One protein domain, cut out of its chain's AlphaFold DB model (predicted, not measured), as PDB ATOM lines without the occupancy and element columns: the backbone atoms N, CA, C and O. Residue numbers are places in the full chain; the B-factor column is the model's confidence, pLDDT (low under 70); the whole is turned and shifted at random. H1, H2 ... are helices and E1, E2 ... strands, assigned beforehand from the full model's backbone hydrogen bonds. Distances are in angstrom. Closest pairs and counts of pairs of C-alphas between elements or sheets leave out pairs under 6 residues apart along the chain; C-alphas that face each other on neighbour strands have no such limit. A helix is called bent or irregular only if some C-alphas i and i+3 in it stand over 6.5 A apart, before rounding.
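This is residues 6 to 60 of the 150 residues of an uncharacterized protein of Mesorhizobium amorphae CCNWGS0123 (UniProt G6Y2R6). A ribbon of two parallel strands, E1 and E2, has the single long helix H1 over one face, running back along it after a tight link. From the other face the long link of residues 12 to 30 swings out in a wide loop, of which residues 14 to 19 stick out free. The printed part has 55 residues, with two named strands and one named helix in the order E1, E2, H1; the class is mixed, helices and strands. The whole is loose, with a radius of gyration of the C-alphas of 13.1 A, and flat, spanning 40 by 28 by 7 A.

E1 is residues 6 to 11, 16.4 A long, beginning at C-alpha 6 (-49.274, -11.697, -7.799). E2 is residues 31 to 36, 16.7 A long. H1 is residues 41 to 58, 25.7 A long, ending at C-alpha 58 (-53.859, -0.066, -1.016). H1 has a kink of 31 degrees near residue 48; it is neither bent nor irregular, but only just: C-alphas 48 and 51 are 6.5 A apart.

E1 and E2 are parallel neighbours, with 17 degrees between their directions. N 9 and O 33, 3.1 A apart, and N 35 and O 9, 3.0 A apart, are within hydrogen-bond range. E2 and H1 have 6 pairs of C-alphas within 8 A; the closest are those of Ile 35 and Ala 41, at 6.5 A. E1 and H1 are near each other, with 8 pairs of C-alphas within 10 A. In H1, 12 of 14 O i to N i+4 pairs are within hydrogen-bond range.

The C-alphas farthest apart, those of Gly 14 and Ser 60, are 40.3 A apart. The printed part has no cut. The link from E1 to E2 is long, with 19 residues. The mean pLDDT of the printed part is 74.2; residues 6 to 26 and residue 28 are under 70.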
ATOM      1  N   VAL A   6     -49.123 -11.968  -6.371       61.06
ATOM      2  CA  VAL A   6     -49.274 -11.697  -7.799       61.06
ATOM      3  C   VAL A   6     -48.251 -12.536  -8.549       61.06
ATOM      4  O   VAL A   6     -47.043 -12.426  -8.313       61.06
ATOM      5  N   ARG A   7     -48.717 -13.405  -9.451       68.25
ATOM      6  CA  ARG A   7     -47.840 -14.200 -10.325       68.25
ATOM      7  C   ARG A   7     -47.911 -13.668 -11.748       68.25
ATOM      8  O   ARG A   7     -48.983 -13.568 -12.337       68.25
ATOM      9  N   PHE A   8     -46.742 -13.416 -12.329       66.94
ATOM     10  CA  PHE A   8     -46.613 -12.999 -13.720       66.94
ATOM     11  C   PHE A   8     -46.061 -14.134 -14.574       66.94
ATOM     12  O   PHE A   8     -45.015 -14.708 -14.257       66.94
ATOM     13  N   ARG A   9     -46.740 -14.447 -15.683       64.69
ATOM     14  CA  ARG A   9     -46.318 -15.528 -16.581       64.69
ATOM     15  C   ARG A   9     -46.187 -15.065 -18.029       64.69
ATOM     16  O   ARG A   9     -47.170 -14.717 -18.678       64.69
ATOM     17  N   GLY A  10     -44.964 -15.149 -18.555       56.56
ATOM     18  CA  GLY A  10     -44.652 -14.954 -19.972       56.56
ATOM     19  C   GLY A  10     -44.704 -16.268 -20.756       56.56
ATOM     20  O   GLY A  10     -43.988 -17.215 -20.425       56.56
ATOM     21  N   ARG A  11     -45.536 -16.360 -21.806       60.16
ATOM     22  CA  ARG A  11     -45.574 -17.540 -22.702       60.16
ATOM     23  C   ARG A  11     -44.857 -17.252 -24.024       60.16
ATOM     24  O   ARG A  11     -45.324 -16.422 -24.805       60.16
ATOM     25  N   GLY A  12     -43.747 -17.950 -24.284       54.53
ATOM     26  CA  GLY A  12     -43.000 -17.888 -25.550       54.53
ATOM     27  C   GLY A  12     -43.662 -18.673 -26.696       54.53
ATOM     28  O   GLY A  12     -44.479 -19.566 -26.453       54.53
ATOM     29  N   ARG A  13     -43.311 -18.367 -27.960       48.94
ATOM     30  CA  ARG A  13     -43.757 -19.158 -29.130       48.94
ATOM     31  C   ARG A  13     -43.253 -20.603 -29.004       48.94
ATOM     32  O   ARG A  13     -42.086 -20.811 -28.694       48.94
ATOM     33  N   GLY A  14     -44.126 -21.583 -29.254       55.06
ATOM     34  CA  GLY A  14     -43.785 -23.014 -29.238       55.06
ATOM     35  C   GLY A  14     -43.919 -23.724 -27.883       55.06
ATOM     36  O   GLY A  14     -43.690 -24.925 -27.815       55.06
ATOM     37  N   GLN A  15     -44.319 -23.036 -26.806       56.22
ATOM     38  CA  GLN A  15     -44.532 -23.690 -25.510       56.22
ATOM     39  C   GLN A  15     -45.930 -24.331 -25.427       56.22
ATOM     40  O   GLN A  15     -46.953 -23.628 -25.431       56.22
ATOM     41  N   SER A  16     -45.974 -25.665 -25.320       57.47
ATOM     42  CA  SER A  16     -47.181 -26.444 -25.004       57.47
ATOM     43  C   SER A  16     -47.780 -26.029 -23.650       57.47
ATOM     44  O   SER A  16     -47.192 -25.238 -22.908       57.47
ATOM     45  N   HIS A  17     -49.011 -26.466 -23.362       52.75
ATOM     46  CA  HIS A  17     -49.690 -26.190 -22.092       52.75
ATOM     47  C   HIS A  17     -48.854 -26.761 -20.933       52.75
ATOM     48  O   HIS A  17     -48.950 -27.937 -20.615       52.75
ATOM     49  N   ARG A  18     -47.996 -25.945 -20.311       57.41
ATOM     50  CA  ARG A  18     -47.461 -26.257 -18.984       57.41
ATOM     51  C   ARG A  18     -48.557 -25.929 -17.984       57.41
ATOM     52  O   ARG A  18     -48.921 -24.749 -17.880       57.41
ATOM     53  N   GLU A  19     -49.053 -26.938 -17.281       58.06
ATOM     54  CA  GLU A  19     -49.874 -26.721 -16.092       58.06
ATOM     55  C   GLU A  19     -49.155 -25.728 -15.166       58.06
ATOM     56  O   GLU A  19     -47.923 -25.782 -15.037       58.06
ATOM     57  N   PRO A  20     -49.872 -24.723 -14.638       64.12
ATOM     58  CA  PRO A  20     -49.282 -23.796 -13.688       64.12
ATOM     59  C   PRO A  20     -48.788 -24.580 -12.470       64.12
ATOM     60  O   PRO A  20     -49.436 -25.526 -12.031       64.12
ATOM     61  N   SER A  21     -47.636 -24.185 -11.921       64.88
ATOM     62  CA  SER A  21     -47.190 -24.732 -10.641       64.88
ATOM     63  C   SER A  21     -48.294 -24.504  -9.608       64.88
ATOM     64  O   SER A  21     -48.831 -23.386  -9.578       64.88
ATOM     65  N   PRO A  22     -48.630 -25.506  -8.778       67.81
ATOM     66  CA  PRO A  22     -49.613 -25.325  -7.724       67.81
ATOM     67  C   PRO A  22     -49.254 -24.098  -6.880       67.81
ATOM     68  O   PRO A  22     -48.081 -23.717  -6.755       67.81
ATOM     69  N   LEU A  23     -50.280 -23.408  -6.392       69.38
ATOM     70  CA  LEU A  23     -50.067 -22.306  -5.466       69.38
ATOM     71  C   LEU A  23     -49.468 -22.854  -4.168       69.38
ATOM     72  O   LEU A  23     -49.768 -23.993  -3.810       69.38
ATOM     73  N   PRO A  24     -48.617 -22.078  -3.478       65.25
ATOM     74  CA  PRO A  24     -48.232 -22.410  -2.117       65.25
ATOM     75  C   PRO A  24     -49.478 -22.618  -1.248       65.25
ATOM     76  O   PRO A  24     -50.462 -21.882  -1.375       65.25
ATOM     77  N   ASP A  25     -49.431 -23.614  -0.367       61.84
ATOM     78  CA  ASP A  25     -50.507 -23.885   0.586       61.84
ATOM     79  C   ASP A  25     -50.773 -22.618   1.431       61.84
ATOM     80  O   ASP A  25     -49.846 -22.013   1.973       61.84
ATOM     81  N   GLY A  26     -52.038 -22.192   1.534       64.31
ATOM     82  CA  GLY A  26     -52.432 -21.037   2.356       64.31
ATOM     83  C   GLY A  26     -52.273 -19.655   1.705       64.31
ATOM     84  O   GLY A  26     -52.204 -18.651   2.417       64.31
ATOM     85  N   VAL A  27     -52.203 -19.576   0.373       71.75
ATOM     86  CA  VAL A  27     -52.375 -18.306  -0.355       71.75
ATOM     87  C   VAL A  27     -53.855 -17.908  -0.370       71.75
ATOM     88  O   VAL A  27     -54.727 -18.721  -0.680       71.75
ATOM     89  N   GLU A  28     -54.121 -16.642  -0.055       69.38
ATOM     90  CA  GLU A  28     -55.438 -16.004  -0.150       69.38
ATOM     91  C   GLU A  28     -55.365 -14.860  -1.164       69.38
ATOM     92  O   GLU A  28     -54.286 -14.304  -1.374       69.38
ATOM     93  N   ASP A  29     -56.494 -14.560  -1.814       72.81
ATOM     94  CA  ASP A  29     -56.625 -13.469  -2.790       72.81
ATOM     95  C   ASP A  29     -55.523 -13.475  -3.872       72.81
ATOM     96  O   ASP A  29     -54.853 -12.480  -4.141       72.81
ATOM     97  N   PHE A  30     -55.290 -14.649  -4.469       76.25
ATOM     98  CA  PHE A  30     -54.294 -14.828  -5.524       76.25
ATOM     99  C   PHE A  30     -54.762 -14.244  -6.857       76.25
ATOM    100  O   PHE A  30     -55.799 -14.651  -7.386       76.25
ATOM    101  N   GLU A  31     -53.921 -13.406  -7.462       76.81
ATOM    102  CA  GLU A  31     -54.141 -12.873  -8.803       76.81
ATOM    103  C   GLU A  31     -53.014 -13.299  -9.756       76.81
ATOM    104  O   GLU A  31     -51.820 -13.139  -9.481       76.81
ATOM    105  N   GLU A  32     -53.381 -13.852 -10.916       80.62
ATOM    106  CA  GLU A  32     -52.430 -14.229 -11.969       80.62
ATOM    107  C   GLU A  32     -52.662 -13.411 -13.235       80.62
ATOM    108  O   GLU A  32     -53.736 -13.452 -13.837       80.62
ATOM    109  N   ILE A  33     -51.600 -12.747 -13.696       81.38
ATOM    110  CA  ILE A  33     -51.580 -12.045 -14.979       81.38
ATOM    111  C   ILE A  33     -50.765 -12.875 -15.973       81.38
ATOM    112  O   ILE A  33     -49.551 -13.079 -15.833       81.38
ATOM    113  N   THR A  34     -51.448 -13.372 -17.006       78.75
ATOM    114  CA  THR A  34     -50.847 -14.207 -18.054       78.75
ATOM    115  C   THR A  34     -50.713 -13.432 -19.357       78.75
ATOM    116  O   THR A  34     -51.702 -13.179 -20.045       78.75
ATOM    117  N   ILE A  35     -49.474 -13.160 -19.778       78.62
ATOM    118  CA  ILE A  35     -49.202 -12.397 -21.002       78.62
ATOM    119  C   ILE A  35     -48.404 -13.233 -21.997       78.62
ATOM    120  O   ILE A  35     -47.329 -13.774 -21.731       78.62
ATOM    121  N   ARG A  36     -48.933 -13.332 -23.219       78.19
ATOM    122  CA  ARG A  36     -48.214 -13.964 -24.332       78.19
ATOM    123  C   ARG A  36     -47.120 -13.033 -24.847       78.19
ATOM    124  O   ARG A  36     -47.382 -11.855 -25.093       78.19
ATOM    125  N   HIS A  37     -45.932 -13.581 -25.105       74.62
ATOM    126  CA  HIS A  37     -44.834 -12.829 -25.711       74.62
ATOM    127  C   HIS A  37     -45.233 -12.329 -27.107       74.62
ATOM    128  O   HIS A  37     -45.485 -13.110 -28.028       74.62
ATOM    129  N   SER A  38     -45.292 -11.009 -27.259       81.75
ATOM    130  CA  SER A  38     -45.591 -10.307 -28.505       81.75
ATOM    131  C   SER A  38     -44.900  -8.942 -28.512       81.75
ATOM    132  O   SER A  38     -44.400  -8.493 -27.482       81.75
ATOM    133  N   LYS A  39     -44.917  -8.255 -29.661       84.38
ATOM    134  CA  LYS A  39     -44.346  -6.906 -29.822       84.38
ATOM    135  C   LYS A  39     -44.871  -5.893 -28.788       84.38
ATOM    136  O   LYS A  39     -44.138  -4.995 -28.406       84.38
ATOM    137  N   TYR A  40     -46.109  -6.064 -28.318       84.06
ATOM    138  CA  TYR A  40     -46.771  -5.167 -27.362       84.06
ATOM    139  C   TYR A  40     -46.964  -5.806 -25.977       84.06
ATOM    140  O   TYR A  40     -47.815  -5.371 -25.206       84.06
ATOM    141  N   ALA A  41     -46.231  -6.880 -25.660       80.31
ATOM    142  CA  ALA A  41     -46.369  -7.567 -24.375       80.31
ATOM    143  C   ALA A  41     -46.015  -6.664 -23.185       80.31
ATOM    144  O   ALA A  41     -46.750  -6.669 -22.209       80.31
ATOM    145  N   ALA A  42     -44.960  -5.851 -23.292       83.75
ATOM    146  CA  ALA A  42     -44.570  -4.920 -22.232       83.75
ATOM    147  C   ALA A  42     -45.647  -3.852 -21.967       83.75
ATOM    148  O   ALA A  42     -45.986  -3.588 -20.821       83.75
ATOM    149  N   SER A  43     -46.237  -3.287 -23.024       86.88
ATOM    150  CA  SER A  43     -47.317  -2.302 -22.888       86.88
ATOM    151  C   SER A  43     -48.580  -2.909 -22.272       86.88
ATOM    152  O   SER A  43     -49.200  -2.281 -21.425       86.88
ATOM    153  N   ARG A  44     -48.944  -4.143 -22.655       83.62
ATOM    154  CA  ARG A  44     -50.075  -4.858 -22.037       83.62
ATOM    155  C   ARG A  44     -49.804  -5.222 -20.584       83.62
ATOM    156  O   ARG A  44     -50.692  -5.081 -19.762       83.62
ATOM    157  N   PHE A  45     -48.569  -5.606 -20.265       86.06
ATOM    158  CA  PHE A  45     -48.153  -5.839 -18.888       86.06
ATOM    159  C   PHE A  45     -48.323  -4.597 -18.032       86.06
ATOM    160  O   PHE A  45     -48.922  -4.701 -16.976       86.06
ATOM    161  N   ALA A  46     -47.852  -3.435 -18.489       87.31
ATOM    162  CA  ALA A  46     -48.019  -2.199 -17.733       87.31
ATOM    163  C   ALA A  46     -49.505  -1.907 -17.470       87.31
ATOM    164  O   ALA A  46     -49.884  -1.717 -16.325       87.31
ATOM    165  N   LEU A  47     -50.351  -1.992 -18.503       87.62
ATOM    166  CA  LEU A  47     -51.789  -1.732 -18.377       87.62
ATOM    167  C   LEU A  47     -52.533  -2.731 -17.472       87.62
ATOM    168  O   LEU A  47     -53.479  -2.342 -16.798       87.62
ATOM    169  N   GLU A  48     -52.144  -4.008 -17.477       85.56
ATOM    170  CA  GLU A  48     -52.801  -5.057 -16.681       85.56
ATOM    171  C   GLU A  48     -52.239  -5.146 -15.252       85.56
ATOM    172  O   GLU A  48     -52.989  -5.377 -14.309       85.56
ATOM    173  N   ALA A  49     -50.930  -4.951 -15.072       87.56
ATOM    174  CA  ALA A  49     -50.262  -5.065 -13.777       87.56
ATOM    175  C   ALA A  49     -50.407  -3.808 -12.920       87.56
ATOM    176  O   ALA A  49     -50.482  -3.928 -11.703       87.56
ATOM    177  N   GLU A  50     -50.453  -2.615 -13.517       87.19
ATOM    178  CA  GLU A  50     -50.602  -1.355 -12.782       87.19
ATOM    179  C   GLU A  50     -51.820  -1.339 -11.837       87.19
ATOM    180  O   GLU A  50     -51.610  -1.118 -10.643       87.19
ATOM    181  N   PRO A  51     -53.062  -1.646 -12.272       87.31
ATOM    182  CA  PRO A  51     -54.203  -1.666 -11.357       87.31
ATOM    183  C   PRO A  51     -54.079  -2.745 -10.274       87.31
ATOM    184  O   PRO A  51     -54.433  -2.478  -9.129       87.31
ATOM    185  N   ALA A  52     -53.535  -3.924 -10.595       85.38
ATOM    186  CA  ALA A  52     -53.327  -4.997  -9.618       85.38
ATOM    187  C   ALA A  52     -52.293  -4.603  -8.547       85.38
ATOM    188  O   ALA A  52     -52.484  -4.847  -7.358       85.38
ATOM    189  N   LEU A  53     -51.208  -3.930  -8.947       85.94
ATOM    190  CA  LEU A  53     -50.185  -3.432  -8.025       85.94
ATOM    191  C   LEU A  53     -50.703  -2.284  -7.149       85.94
ATOM    192  O   LEU A  53     -50.340  -2.223  -5.976       85.94
ATOM    193  N   ILE A  54     -51.558  -1.407  -7.687       88.19
ATOM    194  CA  ILE A  54     -52.222  -0.348  -6.910       88.19
ATOM    195  C   ILE A  54     -53.168  -0.967  -5.878       88.19
ATOM    196  O   ILE A  54     -53.050  -0.668  -4.694       88.19
ATOM    197  N   GLN A  55     -54.047  -1.884  -6.295       84.88
ATOM    198  CA  GLN A  55     -54.957  -2.578  -5.376       84.88
ATOM    199  C   GLN A  55     -54.200  -3.331  -4.282       84.88
ATOM    200  O   GLN A  55     -54.591  -3.274  -3.119       84.88
ATOM    201  N   PHE A  56     -53.088  -3.984  -4.626       83.31
ATOM    202  CA  PHE A  56     -52.211  -4.624  -3.652       83.31
ATOM    203  C   PHE A  56     -51.599  -3.612  -2.671       83.31
ATOM    204  O   PHE A  56     -51.589  -3.866  -1.468       83.31
ATOM    205  N   ALA A  57     -51.105  -2.469  -3.157       87.56
ATOM    206  CA  ALA A  57     -50.501  -1.433  -2.316       87.56
ATOM    207  C   ALA A  57     -51.512  -0.782  -1.358       87.56
ATOM    208  O   ALA A  57     -51.165  -0.488  -0.213       87.56
ATOM    209  N   ASP A  58     -52.755  -0.613  -1.809       87.06
ATOM    210  CA  ASP A  58     -53.859  -0.066  -1.016       87.06
ATOM    211  C   ASP A  58     -54.554  -1.132  -0.148       87.06
ATOM    212  O   ASP A  58     -55.366  -0.804   0.725       87.06
ATOM    213  N   SER A  59     -54.245  -2.417  -0.359       84.06
ATOM    214  CA  SER A  59     -54.849  -3.506   0.402       84.06
ATOM    215  C   SER A  59     -54.467  -3.422   1.882       84.06
ATOM    216  O   SER A  59     -53.323  -3.176   2.271       84.06
ATOM    217  N   SER A  60     -55.458  -3.640   2.746       85.12
ATOM    218  CA  SER A  60     -55.267  -3.607   4.192       85.12
ATOM    219  C   SER A  60     -55.298  -5.021   4.765       85.12
ATOM    220  O   SER A  60     -56.202  -5.785   4.439       85.12
TER     221      SER A  60